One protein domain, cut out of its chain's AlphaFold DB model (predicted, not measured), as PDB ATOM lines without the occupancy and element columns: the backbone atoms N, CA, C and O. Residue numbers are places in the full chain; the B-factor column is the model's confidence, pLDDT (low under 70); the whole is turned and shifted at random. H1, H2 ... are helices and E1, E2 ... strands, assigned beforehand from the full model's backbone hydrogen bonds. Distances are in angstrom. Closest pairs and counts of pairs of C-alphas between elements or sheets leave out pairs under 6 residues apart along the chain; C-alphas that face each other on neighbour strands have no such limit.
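What this domain is: This is residues 138 to 263 of the 914 residues of an uncharacterized protein of Rhizorhabdus sp (UniProt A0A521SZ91). With little regular structure, this is a body of loops and short helices, with sheet E1-E2-E3 along one side, H3 and H4 toward one end and H7 toward the other. The 126 printed residues, 48 in named elements of mixed class, run H1 to H5, E1 to E3, H6, H7. The whole is compact, with a radius of gyration of the C-alphas of 15.6 A and spans of 46 by 37 by 28 A.

How they stand to each other: H1, residues 139 to 142, is apart from H2, 147 to 150. H3, 153 to 157, is near H4, 166 to 169; their closest C-alphas, 155 and 169, are 6.3 A apart. H5, 174 to 178, only grazes the sheet. Look next at E1, 213 to 217, E2, 223 to 228, and E3, 236 to 238, a meander, each strand antiparallel to its neighbour before; within hydrogen-bond range are N 214 and O 226, 2.9 A, and N 227 and O 237, 2.9 A. H6, 242 to 245, only just touches H7, 255 to 262, with 3 pairs of C-alphas within 8 A. H3, H5 and H7 have every O i to N i+4 pair within range.

Where its parts are: Find C-alpha 139, opening H1, at (56.297, 0.112, -6.162). E2 measures 16.5 A; H7, 10.1 A, ends at C-alpha 262, (39.076, 0.611, -22.227).

The domain as a whole: The printed part has no cut. The link from H5 to E1, 34 residues, is long. No printed residue is under 70 in pLDDT.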
ATOM      1  N   ASP A 138      59.424   3.751  -6.025       94.94
ATOM      2  CA  ASP A 138      58.859   2.831  -7.014       94.94
ATOM      3  C   ASP A 138      58.181   1.652  -6.307       94.94
ATOM      4  O   ASP A 138      58.690   1.126  -5.315       94.94
ATOM      5  N   ILE A 139      57.021   1.217  -6.796       95.00
ATOM      6  CA  ILE A 139      56.297   0.112  -6.162       95.00
ATOM      7  C   ILE A 139      57.109  -1.186  -6.155       95.00
ATOM      8  O   ILE A 139      56.952  -1.992  -5.241       95.00
ATOM      9  N   HIS A 140      57.980  -1.394  -7.143       94.62
ATOM     10  CA  HIS A 140      58.857  -2.558  -7.171       94.62
ATOM     11  C   HIS A 140      59.891  -2.470  -6.044       94.62
ATOM     12  O   HIS A 140      60.058  -3.441  -5.306       94.62
ATOM     13  N   ALA A 141      60.481  -1.288  -5.830       93.12
ATOM     14  CA  ALA A 141      61.395  -1.030  -4.721       93.12
ATOM     15  C   ALA A 141      60.693  -1.211  -3.368       93.12
ATOM     16  O   ALA A 141      61.216  -1.888  -2.486       93.12
ATOM     17  N   GLU A 142      59.479  -0.664  -3.216       93.00
ATOM     18  CA  GLU A 142      58.688  -0.778  -1.981       93.00
ATOM     19  C   GLU A 142      58.423  -2.244  -1.628       93.00
ATOM     20  O   GLU A 142      58.456  -2.625  -0.461       93.00
ATOM     21  N   LYS A 143      58.183  -3.088  -2.639       93.19
ATOM     22  CA  LYS A 143      57.969  -4.531  -2.470       93.19
ATOM     23  C   LYS A 143      59.262  -5.347  -2.427       93.19
ATOM     24  O   LYS A 143      59.178  -6.565  -2.317       93.19
ATOM     25  N   GLY A 144      60.430  -4.707  -2.436       92.62
ATOM     26  CA  GLY A 144      61.726  -5.350  -2.225       92.62
ATOM     27  C   GLY A 144      62.428  -5.853  -3.488       92.62
ATOM     28  O   GLY A 144      63.459  -6.509  -3.354       92.62
ATOM     29  N   LEU A 145      61.920  -5.559  -4.695       93.56
ATOM     30  CA  LEU A 145      62.625  -5.899  -5.937       93.56
ATOM     31  C   LEU A 145      63.929  -5.101  -6.044       93.56
ATOM     32  O   LEU A 145      63.967  -3.893  -5.795       93.56
ATOM     33  N   GLN A 146      64.978  -5.770  -6.504       91.38
ATOM     34  CA  GLN A 146      66.267  -5.183  -6.848       91.38
ATOM     35  C   GLN A 146      66.437  -5.071  -8.366       91.38
ATOM     36  O   GLN A 146      65.732  -5.712  -9.142       91.38
ATOM     37  N   CYS A 147      67.430  -4.293  -8.809       88.94
ATOM     38  CA  CYS A 147      67.697  -4.077 -10.237       88.94
ATOM     39  C   CYS A 147      67.848  -5.402 -11.014       88.94
ATOM     40  O   CYS A 147      67.293  -5.552 -12.100       88.94
ATOM     41  N   ALA A 148      68.531  -6.395 -10.431       90.25
ATOM     42  CA  ALA A 148      68.772  -7.707 -11.043       90.25
ATOM     43  C   ALA A 148      67.510  -8.588 -11.190       90.25
ATOM     44  O   ALA A 148      67.538  -9.599 -11.899       90.25
ATOM     45  N   ASP A 149      66.400  -8.224 -10.538       91.56
ATOM     46  CA  ASP A 149      65.126  -8.932 -10.688       91.56
ATOM     47  C   ASP A 149      64.451  -8.621 -12.034       91.56
ATOM     48  O   ASP A 149      63.696  -9.458 -12.535       91.56
ATOM     49  N   CYS A 150      64.766  -7.466 -12.640       88.38
ATOM     50  CA  CYS A 150      64.202  -6.996 -13.913       88.38
ATOM     51  C   CYS A 150      65.247  -6.788 -15.023       88.38
ATOM     52  O   CYS A 150      64.878  -6.815 -16.190       88.38
ATOM     53  N   HIS A 151      66.524  -6.595 -14.685       88.50
ATOM     54  CA  HIS A 151      67.619  -6.504 -15.653       88.50
ATOM     55  C   HIS A 151      68.311  -7.860 -15.802       88.50
ATOM     56  O   HIS A 151      68.907  -8.374 -14.853       88.50
ATOM     57  N   PHE A 152      68.220  -8.457 -16.990       85.69
ATOM     58  CA  PHE A 152      68.680  -9.825 -17.234       85.69
ATOM     59  C   PHE A 152      70.132  -9.873 -17.726       85.69
ATOM     60  O   PHE A 152      70.835  -8.861 -17.767       85.69
ATOM     61  N   ALA A 153      70.603 -11.073 -18.085       82.25
ATOM     62  CA  ALA A 153      71.972 -11.293 -18.554       82.25
ATOM     63  C   ALA A 153      72.334 -10.377 -19.732       82.25
ATOM     64  O   ALA A 153      73.428  -9.833 -19.764       82.25
ATOM     65  N   GLN A 154      71.398 -10.150 -20.650       84.00
ATOM     66  CA  GLN A 154      71.567  -9.255 -21.788       84.00
ATOM     67  C   GLN A 154      71.747  -7.786 -21.373       84.00
ATOM     68  O   GLN A 154      72.667  -7.128 -21.850       84.00
ATOM     69  N   ASP A 155      70.915  -7.280 -20.458       81.12
ATOM     70  CA  ASP A 155      71.043  -5.910 -19.940       81.12
ATOM     71  C   ASP A 155      72.350  -5.729 -19.142       81.12
ATOM     72  O   ASP A 155      72.930  -4.645 -19.122       81.12
ATOM     73  N   SER A 156      72.820  -6.798 -18.488       78.31
ATOM     74  CA  SER A 156      73.962  -6.769 -17.561       78.31
ATOM     75  C   SER A 156      75.311  -7.098 -18.208       78.31
ATOM     76  O   SER A 156      76.355  -6.678 -17.709       78.31
ATOM     77  N   HIS A 157      75.326  -7.893 -19.279       82.38
ATOM     78  CA  HIS A 157      76.540  -8.366 -19.959       82.38
ATOM     79  C   HIS A 157      76.607  -7.925 -21.429       82.38
ATOM     80  O   HIS A 157      77.658  -8.052 -22.056       82.38
ATOM     81  N   GLY A 158      75.520  -7.359 -21.962       80.69
ATOM     82  CA  GLY A 158      75.404  -6.906 -23.346       80.69
ATOM     83  C   GLY A 158      75.186  -8.043 -24.351       80.69
ATOM     84  O   GLY A 158      75.354  -9.220 -24.050       80.69
ATOM     85  N   ASN A 159      74.851  -7.670 -25.591       83.31
ATOM     86  CA  ASN A 159      74.789  -8.569 -26.766       83.31
ATOM     87  C   ASN A 159      75.982  -8.356 -27.711       83.31
ATOM     88  O   ASN A 159      75.928  -8.740 -28.876       83.31
ATOM     89  N   GLY A 160      77.032  -7.672 -27.254       84.88
ATOM     90  CA  GLY A 160      78.152  -7.273 -28.107       84.88
ATOM     91  C   GLY A 160      77.851  -6.115 -29.069       84.88
ATOM     92  O   GLY A 160      78.734  -5.746 -29.840       84.88
ATOM     93  N   LEU A 161      76.653  -5.513 -29.028       83.62
ATOM     94  CA  LEU A 161      76.349  -4.288 -29.771       83.62
ATOM     95  C   LEU A 161      76.736  -3.044 -28.966       83.62
ATOM     96  O   LEU A 161      76.536  -2.976 -27.752       83.62
ATOM     97  N   LEU A 162      77.242  -2.029 -29.666       81.62
ATOM     98  CA  LEU A 162      77.449  -0.696 -29.110       81.62
ATOM     99  C   LEU A 162      76.185   0.133 -29.321       81.62
ATOM    100  O   LEU A 162      75.825   0.468 -30.447       81.62
ATOM    101  N   TYR A 163      75.518   0.482 -28.225       81.75
ATOM    102  CA  TYR A 163      74.364   1.369 -28.261       81.75
ATOM    103  C   TYR A 163      74.814   2.820 -28.123       81.75
ATOM    104  O   TYR A 163      75.556   3.161 -27.205       81.75
ATOM    105  N   GLY A 164      74.292   3.701 -28.981       73.75
ATOM    106  CA  GLY A 164      74.482   5.150 -28.832       73.75
ATOM    107  C   GLY A 164      73.781   5.741 -27.598       73.75
ATOM    108  O   GLY A 164      74.019   6.889 -27.240       73.75
ATOM    109  N   GLU A 165      72.917   4.966 -26.933       77.50
ATOM    110  CA  GLU A 165      72.142   5.385 -25.768       77.50
ATOM    111  C   GLU A 165      71.828   4.206 -24.832       77.50
ATOM    112  O   GLU A 165      71.405   3.142 -25.278       77.50
ATOM    113  N   VAL A 166      71.909   4.448 -23.517       78.69
ATOM    114  CA  VAL A 166      71.627   3.457 -22.460       78.69
ATOM    115  C   VAL A 166      70.213   2.862 -22.548       78.69
ATOM    116  O   VAL A 166      70.053   1.656 -22.416       78.69
ATOM    117  N   ALA A 167      69.171   3.657 -22.822       81.19
ATOM    118  CA  ALA A 167      67.793   3.147 -22.877       81.19
ATOM    119  C   ALA A 167      67.514   2.222 -24.080       81.19
ATOM    120  O   ALA A 167      66.514   1.494 -24.078       81.19
ATOM    121  N   ASN A 168      68.381   2.244 -25.099       86.88
ATOM    122  CA  ASN A 168      68.321   1.313 -26.226       86.88
ATOM    123  C   ASN A 168      68.934  -0.048 -25.877       86.88
ATOM    124  O   ASN A 168      68.619  -1.019 -26.550       86.88
ATOM    125  N   ALA A 169      69.733  -0.129 -24.809       86.94
ATOM    126  CA  ALA A 169      70.287  -1.381 -24.304       86.94
ATOM    127  C   ALA A 169      69.299  -2.178 -23.428       86.94
ATOM    128  O   ALA A 169      69.639  -3.269 -22.989       86.94
ATOM    129  N   VAL A 170      68.092  -1.646 -23.180       88.94
ATOM    130  CA  VAL A 170      67.075  -2.296 -22.340       88.94
ATOM    131  C   VAL A 170      66.274  -3.307 -23.152       88.94
ATOM    132  O   VAL A 170      65.619  -2.949 -24.139       88.94
ATOM    133  N   GLU A 171      66.302  -4.560 -22.717       91.38
ATOM    134  CA  GLU A 171      65.610  -5.670 -23.364       91.38
ATOM    135  C   GLU A 171      64.150  -5.817 -22.896       91.38
ATOM    136  O   GLU A 171      63.287  -6.162 -23.700       91.38
ATOM    137  N   ILE A 172      63.835  -5.552 -21.631       91.56
ATOM    138  CA  ILE A 172      62.486  -5.766 -21.080       91.56
ATOM    139  C   ILE A 172      61.580  -4.527 -21.206       91.56
ATOM    140  O   ILE A 172      62.006  -3.382 -21.045       91.56
ATOM    141  N   GLY A 173      60.292  -4.751 -21.455       91.31
ATOM    142  CA  GLY A 173      59.215  -3.769 -21.374       91.31
ATOM    143  C   GLY A 173      58.149  -4.153 -20.344       91.31
ATOM    144  O   GLY A 173      58.014  -5.304 -19.939       91.31
ATOM    145  N   CYS A 174      57.321  -3.185 -19.927       92.62
ATOM    146  CA  CYS A 174      56.292  -3.427 -18.906       92.62
ATOM    147  C   CYS A 174      55.286  -4.521 -19.318       92.62
ATOM    148  O   CYS A 174      54.857  -5.320 -18.487       92.62
ATOM    149  N   LYS A 175      54.894  -4.565 -20.600       93.81
ATOM    150  CA  LYS A 175      53.896  -5.526 -21.103       93.81
ATOM    151  C   LYS A 175      54.393  -6.975 -21.093       93.81
ATOM    152  O   LYS A 175      53.565  -7.882 -21.047       93.81
ATOM    153  N   ASP A 176      55.704  -7.182 -21.046       94.75
ATOM    154  CA  ASP A 176      56.335  -8.505 -21.090       94.75
ATOM    155  C   ASP A 176      56.045  -9.298 -19.808       94.75
ATOM    156  O   ASP A 176      55.888 -10.518 -19.862       94.75
ATOM    157  N   CYS A 177      55.879  -8.595 -18.678       95.12
ATOM    158  CA  CYS A 177      55.506  -9.168 -17.379       95.12
ATOM    159  C   CYS A 177      54.061  -8.864 -16.963       95.12
ATOM    160  O   CYS A 177      53.454  -9.663 -16.261       95.12
ATOM    161  N   HIS A 178      53.489  -7.724 -17.366       95.25
ATOM    162  CA  HIS A 178      52.157  -7.300 -16.906       95.25
ATOM    163  C   HIS A 178      51.026  -7.589 -17.906       95.25
ATOM    164  O   HIS A 178      49.850  -7.579 -17.530       95.25
ATOM    165  N   GLY A 179      51.356  -7.857 -19.172       94.94
ATOM    166  CA  GLY A 179      50.390  -8.057 -20.249       94.94
ATOM    167  C   GLY A 179      49.705  -6.770 -20.710       94.94
ATOM    168  O   GLY A 179      50.193  -5.655 -20.516       94.94
ATOM    169  N   THR A 180      48.552  -6.942 -21.348       94.38
ATOM    170  CA  THR A 180      47.715  -5.881 -21.926       94.38
ATOM    171  C   THR A 180      46.271  -6.012 -21.414       94.38
ATOM    172  O   THR A 180      45.944  -6.995 -20.744       94.38
ATOM    173  N   PRO A 181      45.365  -5.062 -21.719       93.62
ATOM    174  CA  PRO A 181      43.942  -5.208 -21.389       93.62
ATOM    175  C   PRO A 181      43.268  -6.420 -22.055       93.62
ATOM    176  O   PRO A 181      42.230  -6.898 -21.591       93.62
ATOM    177  N   ASP A 182      43.842  -6.928 -23.148       92.69
ATOM    178  CA  ASP A 182      43.241  -7.985 -23.962       92.69
ATOM    179  C   ASP A 182      43.904  -9.349 -23.754       92.69
ATOM    180  O   ASP A 182      43.235 -10.372 -23.888       92.69
ATOM    181  N   ALA A 183      45.179  -9.377 -23.362       94.12
ATOM    182  CA  ALA A 183      45.953 -10.604 -23.227       94.12
ATOM    183  C   ALA A 183      46.872 -10.593 -21.999       94.12
ATOM    184  O   ALA A 183      47.495  -9.583 -21.666       94.12
ATOM    185  N   PHE A 184      47.008 -11.763 -21.377       95.69
ATOM    186  CA  PHE A 184      48.068 -12.041 -20.411       95.69
ATOM    187  C   PHE A 184      49.460 -11.907 -21.060       95.69
ATOM    188  O   PHE A 184      49.582 -12.090 -22.275       95.69
ATOM    189  N   PRO A 185      50.513 -11.604 -20.278       95.56
ATOM    190  CA  PRO A 185      51.880 -11.547 -20.786       95.56
ATOM    191  C   PRO A 185      52.288 -12.889 -21.405       95.56
ATOM    192  O   PRO A 185      52.020 -13.957 -20.850       95.56
ATOM    193  N   ASN A 186      52.975 -12.830 -22.544       93.69
ATOM    194  CA  ASN A 186      53.572 -14.005 -23.182       93.69
ATOM    195  C   ASN A 186      54.958 -14.351 -22.604       93.69
ATOM    196  O   ASN A 186      55.535 -15.352 -23.024       93.69
ATOM    197  N   LEU A 187      55.464 -13.548 -21.655       95.00
ATOM    198  CA  LEU A 187      56.777 -13.689 -21.022       95.00
ATOM    199  C   LEU A 187      57.940 -13.651 -22.022       95.00
ATOM    200  O   LEU A 187      58.956 -14.309 -21.817       95.00
ATOM    201  N   ARG A 188      57.795 -12.882 -23.105       95.44
ATOM    202  CA  ARG A 188      58.865 -12.616 -24.069       95.44
ATOM    203  C   ARG A 188      59.223 -11.146 -24.060       95.44
ATOM    204  O   ARG A 188      58.334 -10.301 -24.089       95.44
ATOM    205  N   THR A 189      60.519 -10.869 -24.025       94.50
ATOM    206  CA  THR A 189      61.035  -9.501 -23.985       94.50
ATOM    207  C   THR A 189      60.753  -8.751 -25.291       94.50
ATOM    208  O   THR A 189      60.786  -9.342 -26.374       94.50
ATOM    209  N   SER A 190      60.438  -7.455 -25.203       91.81
ATOM    210  CA  SER A 190      60.033  -6.636 -26.359       91.81
ATOM    211  C   SER A 190      60.759  -5.288 -26.484       91.81
ATOM    212  O   SER A 190      60.346  -4.444 -27.282       91.81
ATOM    213  N   GLY A 191      61.765  -5.021 -25.656       90.50
ATOM    214  CA  GLY A 191      62.561  -3.794 -25.688       90.50
ATOM    215  C   GLY A 191      63.546  -3.750 -26.867       90.50
ATOM    216  O   GLY A 191      63.763  -4.762 -27.529       90.50
ATOM    217  N   PRO A 192      64.175  -2.594 -27.151       89.00
ATOM    218  CA  PRO A 192      65.058  -2.442 -28.309       89.00
ATOM    219  C   PRO A 192      66.279  -3.367 -28.320       89.00
ATOM    220  O   PRO A 192      66.770  -3.685 -29.398       89.00
ATOM    221  N   ALA A 193      66.761  -3.801 -27.151       90.69
ATOM    222  CA  ALA A 193      67.869  -4.752 -27.051       90.69
ATOM    223  C   ALA A 193      67.428  -6.223 -27.052       90.69
ATOM    224  O   ALA A 193      68.284  -7.108 -26.974       90.69
ATOM    225  N   ALA A 194      66.121  -6.500 -27.123       91.06
ATOM    226  CA  ALA A 194      65.618  -7.864 -27.192       91.06
ATOM    227  C   ALA A 194      66.085  -8.549 -28.491       91.06
ATOM    228  O   ALA A 194      66.063  -7.928 -29.560       91.06
ATOM    229  N   PRO A 195      66.488  -9.831 -28.445       90.00
ATOM    230  CA  PRO A 195      66.814 -10.582 -29.648       90.00
ATOM    231  C   PRO A 195      65.557 -10.795 -30.512       90.00
ATOM    232  O   PRO A 195      64.432 -10.680 -30.014       90.00
ATOM    233  N   PRO A 196      65.699 -11.161 -31.800       90.12
ATOM    234  CA  PRO A 196      64.557 -11.522 -32.637       90.12
ATOM    235  C   PRO A 196      63.667 -12.584 -31.969       90.12
ATOM    236  O   PRO A 196      64.124 -13.679 -31.646       90.12
ATOM    237  N   GLY A 197      62.390 -12.257 -31.753       90.25
ATOM    238  CA  GLY A 197      61.427 -13.125 -31.059       90.25
ATOM    239  C   GLY A 197      61.441 -13.042 -29.524       90.25
ATOM    240  O   GLY A 197      60.627 -13.722 -28.890       90.25
ATOM    241  N   GLY A 198      62.312 -12.210 -28.944       92.81
ATOM    242  CA  GLY A 198      62.439 -11.959 -27.508       92.81
ATOM    243  C   GLY A 198      63.054 -13.120 -26.721       92.81
ATOM    244  O   GLY A 198      62.913 -14.294 -27.075       92.81
ATOM    245  N   THR A 199      63.709 -12.796 -25.612       93.38
ATOM    246  CA  THR A 199      64.130 -13.769 -24.601       93.38
ATOM    247  C   THR A 199      62.908 -14.324 -23.886       93.38
ATOM    248  O   THR A 199      62.043 -13.578 -23.428       93.38
ATOM    249  N   ASP A 200      62.836 -15.650 -23.786       94.75
ATOM    250  CA  ASP A 200      61.745 -16.352 -23.116       94.75
ATOM    251  C   ASP A 200      61.978 -16.398 -21.599       94.75
ATOM    252  O   ASP A 200      62.746 -17.215 -21.079       94.75
ATOM    253  N   LEU A 201      61.296 -15.511 -20.876       93.69
ATOM    254  CA  LEU A 201      61.420 -15.368 -19.427       93.69
ATOM    255  C   LEU A 201      60.876 -16.589 -18.670       93.69
ATOM    256  O   LEU A 201      61.259 -16.810 -17.521       93.69
ATOM    257  N   SER A 202      60.034 -17.420 -19.298       93.38
ATOM    258  CA  SER A 202      59.498 -18.639 -18.672       93.38
ATOM    259  C   SER A 202      60.549 -19.742 -18.488       93.38
ATOM    260  O   SER A 202      60.360 -20.670 -17.693       93.38
ATOM    261  N   LEU A 203      61.671 -19.631 -19.207       93.38
ATOM    262  CA  LEU A 203      62.803 -20.549 -19.118       93.38
ATOM    263  C   LEU A 203      63.825 -20.125 -18.056       93.38
ATOM    264  O   LEU A 203      64.667 -20.939 -17.673       93.38
ATOM    265  N   LEU A 204      63.749 -18.885 -17.556       92.44
ATOM    266  CA  LEU A 204      64.678 -18.379 -16.549       92.44
ATOM    267  C   LEU A 204      64.517 -19.133 -15.230       92.44
ATOM    268  O   LEU A 204      63.412 -19.291 -14.700       92.44
ATOM    269  N   ARG A 205      65.650 -19.558 -14.668       92.56
ATOM    270  CA  ARG A 205      65.730 -20.194 -13.354       92.56
ATOM    271  C   ARG A 205      66.650 -19.414 -12.428       92.56
ATOM    272  O   ARG A 205      67.635 -18.823 -12.872       92.56
ATOM    273  N   ASN A 206      66.316 -19.429 -11.147       92.62
ATOM    274  CA  ASN A 206      67.177 -18.918 -10.090       92.62
ATOM    275  C   ASN A 206      68.198 -19.994  -9.679       92.62
ATOM    276  O   ASN A 206      68.130 -21.140 -10.133       92.62
ATOM    277  N   GLN A 207      69.167 -19.627  -8.838       89.06
ATOM    278  CA  GLN A 207      70.248 -20.530  -8.403       89.06
ATOM    279  C   GLN A 207      69.730 -21.737  -7.603       89.06
ATOM    280  O   GLN A 207      70.363 -22.788  -7.595       89.06
ATOM    281  N   ASP A 208      68.557 -21.606  -6.977       91.25
ATOM    282  CA  ASP A 208      67.841 -22.685  -6.288       91.25
ATOM    283  C   ASP A 208      67.110 -23.650  -7.248       91.25
ATOM    284  O   ASP A 208      66.422 -24.574  -6.818       91.25
ATOM    285  N   GLY A 209      67.231 -23.430  -8.560       92.19
ATOM    286  CA  GLY A 209      66.619 -24.235  -9.609       92.19
ATOM    287  C   GLY A 209      65.147 -23.925  -9.875       92.19
ATOM    288  O   GLY A 209      64.601 -24.446 -10.855       92.19
ATOM    289  N   LYS A 210      64.478 -23.074  -9.085       94.69
ATOM    290  CA  LYS A 210      63.080 -22.687  -9.337       94.69
ATOM    291  C   LYS A 210      62.979 -21.762 -10.543       94.69
ATOM    292  O   LYS A 210      63.917 -21.037 -10.873       94.69
ATOM    293  N   ARG A 211      61.823 -21.772 -11.214       95.06
ATOM    294  CA  ARG A 211      61.538 -20.800 -12.276       95.06
ATOM    295  C   ARG A 211      61.423 -19.403 -11.675       95.06
ATOM    296  O   ARG A 211      60.736 -19.228 -10.665       95.06
ATOM    297  N   ARG A 212      62.064 -18.424 -12.316       93.88
ATOM    298  CA  ARG A 212      61.959 -17.016 -11.917       93.88
ATOM    299  C   ARG A 212      60.555 -16.486 -12.169       93.88
ATOM    300  O   ARG A 212      60.014 -15.814 -11.304       93.88
ATOM    301  N   PHE A 213      59.977 -16.831 -13.317       96.06
ATOM    302  CA  PHE A 213      58.597 -16.524 -13.679       96.06
ATOM    303  C   PHE A 213      57.796 -17.818 -13.786       96.06
ATOM    304  O   PHE A 213      58.156 -18.722 -14.541       96.06
ATOM    305  N   GLU A 214      56.708 -17.920 -13.031       95.62
ATOM    306  CA  GLU A 214      55.888 -19.126 -12.984       95.62
ATOM    307  C   GLU A 214      54.400 -18.796 -12.972       95.62
ATOM    308  O   GLU A 214      53.917 -18.025 -12.146       95.62
ATOM    309  N   TRP A 215      53.667 -19.419 -13.890       95.31
ATOM    310  CA  TRP A 215      52.212 -19.417 -13.861       95.31
ATOM    311  C   TRP A 215      51.713 -20.452 -12.858       95.31
ATOM    312  O   TRP A 215      52.085 -21.622 -12.940       95.31
ATOM    313  N   THR A 216      50.833 -20.029 -11.960       92.69
ATOM    314  CA  THR A 216      50.117 -20.895 -11.020       92.69
ATOM    315  C   THR A 216      48.648 -20.469 -10.946       92.69
ATOM    316  O   THR A 216      48.188 -19.638 -11.733       92.69
ATOM    317  N   VAL A 217      47.891 -21.077 -10.043       89.44
ATOM    318  CA  VAL A 217      46.485 -20.777  -9.783       89.44
ATOM    319  C   VAL A 217      46.353 -20.432  -8.306       89.44
ATOM    320  O   VAL A 217      46.928 -21.121  -7.462       89.44
ATOM    321  N   ASP A 218      45.649 -19.348  -7.988       84.44
ATOM    322  CA  ASP A 218      45.407 -18.969  -6.597       84.44
ATOM    323  C   ASP A 218      44.187 -19.680  -5.988       84.44
ATOM    324  O   ASP A 218      43.519 -20.499  -6.622       84.44
ATOM    325  N   ALA A 219      43.901 -19.385  -4.718       81.44
ATOM    326  CA  ALA A 219      42.811 -20.012  -3.975       81.44
ATOM    327  C   ALA A 219      41.415 -19.742  -4.571       81.44
ATOM    328  O   ALA A 219      40.483 -20.489  -4.276       81.44
ATOM    329  N   ALA A 220      41.263 -18.705  -5.402       78.50
ATOM    330  CA  ALA A 220      40.018 -18.385  -6.096       78.50
ATOM    331  C   ALA A 220      39.899 -19.096  -7.458       78.50
ATOM    332  O   ALA A 220      38.891 -18.942  -8.145       78.50
ATOM    333  N   GLY A 221      40.902 -19.888  -7.854       83.12
ATOM    334  CA  GLY A 221      40.954 -20.506  -9.175       83.12
ATOM    335  C   GLY A 221      41.423 -19.546 -10.273       83.12
ATOM    336  O   GLY A 221      41.388 -19.918 -11.448       83.12
ATOM    337  N   GLU A 222      41.866 -18.332  -9.923       83.56
ATOM    338  CA  GLU A 222      42.375 -17.362 -10.891       83.56
ATOM    339  C   GLU A 222      43.824 -17.690 -11.263       83.56
ATOM    340  O   GLU A 222      44.635 -18.125 -10.442       83.56
ATOM    341  N   ARG A 223      44.158 -17.499 -12.541       88.44
ATOM    342  CA  ARG A 223      45.512 -17.714 -13.053       88.44
ATOM    343  C   ARG A 223      46.408 -16.571 -12.591       88.44
ATOM    344  O   ARG A 223      46.172 -15.438 -12.977       88.44
ATOM    345  N   VAL A 224      47.497 -16.874 -11.893       92.81
ATOM    346  CA  VAL A 224      48.419 -15.859 -11.367       92.81
ATOM    347  C   VAL A 224      49.841 -16.070 -11.869       92.81
ATOM    348  O   VAL A 224      50.289 -17.203 -12.056       92.81
ATOM    349  N   LEU A 225      50.559 -14.970 -12.085       96.38
ATOM    350  CA  LEU A 225      51.978 -14.982 -12.424       96.38
ATOM    351  C   LEU A 225      52.797 -14.642 -11.179       96.38
ATOM    352  O   LEU A 225      52.631 -13.570 -10.595       96.38
ATOM    353  N   ILE A 226      53.694 -15.544 -10.802       96.38
ATOM    354  CA  ILE A 226      54.664 -15.341  -9.729       96.38
ATOM    355  C   ILE A 226      56.006 -14.961 -10.342       96.38
ATOM    356  O   ILE A 226      56.494 -15.648 -11.240       96.38
ATOM    357  N   GLN A 227      56.606 -13.886  -9.835       96.38
ATOM    358  CA  GLN A 227      58.009 -13.545 -10.048       96.38
ATOM    359  C   GLN A 227      58.780 -13.797  -8.753       96.38
ATOM    360  O   GLN A 227      58.321 -13.411  -7.682       96.38
ATOM    361  N   ARG A 228      59.951 -14.423  -8.833       95.81
ATOM    362  CA  ARG A 228      60.813 -14.697  -7.673       95.81
ATOM    363  C   ARG A 228      62.063 -13.848  -7.709       95.81
ATOM    364  O   ARG A 228      62.635 -13.664  -8.784       95.81
ATOM    365  N   SER A 229      62.507 -13.388  -6.545       94.81
ATOM    366  CA  SER A 229      63.744 -12.622  -6.463       94.81
ATOM    367  C   SER A 229      64.947 -13.487  -6.827       94.81
ATOM    368  O   SER A 229      65.033 -14.648  -6.425       94.81
ATOM    369  N   ILE A 230      65.885 -12.928  -7.588       91.81
ATOM    370  CA  ILE A 230      67.190 -13.548  -7.823       91.81
ATOM    371  C   ILE A 230      68.148 -13.330  -6.652       91.81
ATOM    372  O   ILE A 230      69.097 -14.096  -6.508       91.81
ATOM    373  N   VAL A 231      67.921 -12.301  -5.830       90.25
ATOM    374  CA  VAL A 231      68.818 -11.953  -4.720       90.25
ATOM    375  C   VAL A 231      68.398 -12.581  -3.395       90.25
ATOM    376  O   VAL A 231      69.268 -12.975  -2.622       90.25
ATOM    377  N   ASP A 232      67.092 -12.720  -3.138       90.88
ATOM    378  CA  ASP A 232      66.573 -13.351  -1.920       90.88
ATOM    379  C   ASP A 232      65.579 -14.476  -2.263       90.88
ATOM    380  O   ASP A 232      64.425 -14.206  -2.603       90.88
ATOM    381  N   PRO A 233      65.963 -15.758  -2.123       90.31
ATOM    382  CA  PRO A 233      65.101 -16.884  -2.482       90.31
ATOM    383  C   PRO A 233      63.831 -17.004  -1.619       90.31
ATOM    384  O   PRO A 233      62.969 -17.831  -1.924       90.31
ATOM    385  N   LYS A 234      63.702 -16.224  -0.536       91.06
ATOM    386  CA  LYS A 234      62.495 -16.170   0.304       91.06
ATOM    387  C   LYS A 234      61.448 -15.187  -0.214       91.06
ATOM    388  O   LYS A 234      60.319 -15.221   0.269       91.06
ATOM    389  N   ILE A 235      61.808 -14.317  -1.158       92.81
ATOM    390  CA  ILE A 235      60.920 -13.279  -1.673       92.81
ATOM    391  C   ILE A 235      60.339 -13.706  -3.024       92.81
ATOM    392  O   ILE A 235      61.053 -13.996  -3.987       92.81
ATOM    393  N   GLU A 236      59.012 -13.689  -3.105       94.50
ATOM    394  CA  GLU A 236      58.261 -13.853  -4.344       94.50
ATOM    395  C   GLU A 236      57.075 -12.885  -4.403       94.50
ATOM    396  O   GLU A 236      56.523 -12.472  -3.381       94.50
ATOM    397  N   TRP A 237      56.689 -12.508  -5.617       94.81
ATOM    398  CA  TRP A 237      55.682 -11.490  -5.884       94.81
ATOM    399  C   TRP A 237      54.608 -12.020  -6.822       94.81
ATOM    400  O   TRP A 237      54.909 -12.520  -7.906       94.81
ATOM    401  N   LYS A 238      53.337 -11.810  -6.455       94.19
ATOM    402  CA  LYS A 238      52.224 -11.879  -7.408       94.19
ATOM    403  C   LYS A 238      52.289 -10.650  -8.315       94.19
ATOM    404  O   LYS A 238      52.043  -9.521  -7.875       94.19
ATOM    405  N   VAL A 239      52.630 -10.870  -9.581       94.69
ATOM    406  CA  VAL A 239      52.684  -9.813 -10.594       94.69
ATOM    407  C   VAL A 239      51.271  -9.282 -10.822       94.69
ATOM    408  O   VAL A 239      50.317 -10.044 -10.933       94.69
ATOM    409  N   SER A 240      51.114  -7.957 -10.867       93.56
ATOM    410  CA  SER A 240      49.813  -7.336 -11.148       93.56
ATOM    411  C   SER A 240      49.528  -7.369 -12.645       93.56
ATOM    412  O   SER A 240      50.258  -6.743 -13.411       93.56
ATOM    413  N   LEU A 241      48.489  -8.087 -13.067       95.00
ATOM    414  CA  LEU A 241      48.206  -8.319 -14.482       95.00
ATOM    415  C   LEU A 241      47.166  -7.319 -14.997       95.00
ATOM    416  O   LEU A 241      46.105  -7.124 -14.404       95.00
ATOM    417  N   VAL A 242      47.456  -6.678 -16.133       94.00
ATOM    418  CA  VAL A 242      46.575  -5.647 -16.711       94.00
ATOM    419  C   VAL A 242      45.219  -6.234 -17.097       94.00
ATOM    420  O   VAL A 242      44.199  -5.575 -16.913       94.00
ATOM    421  N   LYS A 243      45.206  -7.476 -17.593       93.94
ATOM    422  CA  LYS A 243      43.987  -8.183 -17.993       93.94
ATOM    423  C   LYS A 243      42.990  -8.327 -16.840       93.94
ATOM    424  O   LYS A 243      41.804  -8.096 -17.039       93.94
ATOM    425  N   GLU A 244      43.483  -8.647 -15.647       93.06
ATOM    426  CA  GLU A 244      42.669  -8.809 -14.436       93.06
ATOM    427  C   GLU A 244      42.114  -7.464 -13.958       93.06
ATOM    428  O   GLU A 244      40.930  -7.339 -13.665       93.06
ATOM    429  N   ALA A 245      42.946  -6.416 -13.975       92.88
ATOM    430  CA  ALA A 245      42.548  -5.080 -13.530       92.88
ATOM    431  C   ALA A 245      41.393  -4.473 -14.347       92.88
ATOM    432  O   ALA A 245      40.738  -3.542 -13.876       92.88
ATOM    433  N   VAL A 246      41.146  -4.973 -15.563       93.56
ATOM    434  CA  VAL A 246      40.071  -4.496 -16.446       93.56
ATOM    435  C   VAL A 246      38.889  -5.461 -16.575       93.56
ATOM    436  O   VAL A 246      37.882  -5.109 -17.193       93.56
ATOM    437  N   ASP A 247      38.985  -6.656 -15.992       92.19
ATOM    438  CA  ASP A 247      37.944  -7.680 -16.030       92.19
ATOM    439  C   ASP A 247      37.056  -7.602 -14.786       92.19
ATOM    440  O   ASP A 247      37.499  -7.880 -13.678       92.19
ATOM    441  N   ARG A 248      35.774  -7.262 -14.968       92.31
ATOM    442  CA  ARG A 248      34.795  -7.125 -13.873       92.31
ATOM    443  C   ARG A 248      34.517  -8.415 -13.109       92.31
ATOM    444  O   ARG A 248      33.893  -8.344 -12.053       92.31
ATOM    445  N   THR A 249      34.890  -9.562 -13.663       89.50
ATOM    446  CA  THR A 249      34.723 -10.854 -12.998       89.50
ATOM    447  C   THR A 249      35.919 -11.230 -12.132       89.50
ATOM    448  O   THR A 249      35.765 -12.086 -11.268       89.50
ATOM    449  N   SER A 250      37.070 -10.572 -12.314       89.62
ATOM    450  CA  SER A 250      38.253 -10.814 -11.490       89.62
ATOM    451  C   SER A 250      38.122 -10.162 -10.117       89.62
ATOM    452  O   SER A 250      37.656  -9.024  -9.985       89.62
ATOM    453  N   ALA A 251      38.650 -10.836  -9.097       88.94
ATOM    454  CA  ALA A 251      38.834 -10.275  -7.760       88.94
ATOM    455  C   ALA A 251      39.752  -9.031  -7.733       88.94
ATOM    456  O   ALA A 251      39.781  -8.299  -6.742       88.94
ATOM    457  N   HIS A 252      40.501  -8.774  -8.810       89.00
ATOM    458  CA  HIS A 252      41.457  -7.671  -8.935       89.00
ATOM    459  C   HIS A 252      40.971  -6.510  -9.808       89.00
ATOM    460  O   HIS A 252      41.752  -5.602 -10.113       89.00
ATOM    461  N   PHE A 253      39.693  -6.506 -10.193       92.88
ATOM    462  CA  PHE A 253      39.101  -5.438 -10.988       92.88
ATOM    463  C   PHE A 253      39.311  -4.051 -10.360       92.88
ATOM    464  O   PHE A 253      39.014  -3.822  -9.187       92.88
ATOM    465  N   ASN A 254      39.753  -3.086 -11.170       92.56
ATOM    466  CA  ASN A 254      39.889  -1.692 -10.767       92.56
ATOM    467  C   ASN A 254      39.175  -0.779 -11.784       92.56
ATOM    468  O   ASN A 254      39.637  -0.651 -12.920       92.56
ATOM    469  N   PRO A 255      38.089  -0.081 -11.396       93.19
ATOM    470  CA  PRO A 255      37.300   0.724 -12.329       93.19
ATOM    471  C   PRO A 255      38.072   1.910 -12.918       93.19
ATOM    472  O   PRO A 255      37.820   2.277 -14.063       93.19
ATOM    473  N   LEU A 256      39.032   2.493 -12.191       91.75
ATOM    474  CA  LEU A 256      39.876   3.576 -12.710       91.75
ATOM    475  C   LEU A 256      40.814   3.053 -13.801       91.75
ATOM    476  O   LEU A 256      40.892   3.633 -14.884       91.75
ATOM    477  N   ALA A 257      41.481   1.926 -13.542       91.62
ATOM    478  CA  ALA A 257      42.381   1.297 -14.507       91.62
ATOM    479  C   ALA A 257      41.625   0.809 -15.753       91.62
ATOM    480  O   ALA A 257      42.080   1.036 -16.874       91.62
ATOM    481  N   ALA A 258      40.468   0.178 -15.550       93.94
ATOM    482  CA  ALA A 258      39.570  -0.278 -16.602       93.94
ATOM    483  C   ALA A 258      39.075   0.881 -17.471       93.94
ATOM    484  O   ALA A 258      39.185   0.811 -18.693       93.94
ATOM    485  N   ARG A 259      38.605   1.975 -16.859       93.25
ATOM    486  CA  ARG A 259      38.165   3.169 -17.586       93.25
ATOM    487  C   ARG A 259      39.299   3.774 -18.401       93.25
ATOM    488  O   ARG A 259      39.126   3.965 -19.595       93.25
ATOM    489  N   ALA A 260      40.472   3.999 -17.813       91.81
ATOM    490  CA  ALA A 260      41.605   4.568 -18.545       91.81
ATOM    491  C   ALA A 260      42.013   3.718 -19.767       91.81
ATOM    492  O   ALA A 260      42.294   4.263 -20.830       91.81
ATOM    493  N   LYS A 261      42.014   2.385 -19.636       92.44
ATOM    494  CA  LYS A 261      42.509   1.458 -20.671       92.44
ATOM    495  C   LYS A 261      41.465   1.045 -21.713       92.44
ATOM    496  O   LYS A 261      41.845   0.647 -22.809       92.44
ATOM    497  N   LEU A 262      40.175   1.099 -21.379       94.56
ATOM    498  CA  LEU A 262      39.076   0.611 -22.227       94.56
ATOM    499  C   LEU A 262      38.107   1.713 -22.680       94.56
ATOM    500  O   LEU A 262      37.060   1.402 -23.241       94.56
ATOM    501  N   MET A 263      38.417   2.985 -22.425       94.69
ATOM    502  CA  MET A 263      37.594   4.114 -22.866       94.69
ATOM    503  C   MET A 263      37.664   4.309 -24.376       94.69
ATOM    504  O   MET A 263      38.744   4.281 -24.961       94.69
TER     505      MET A 263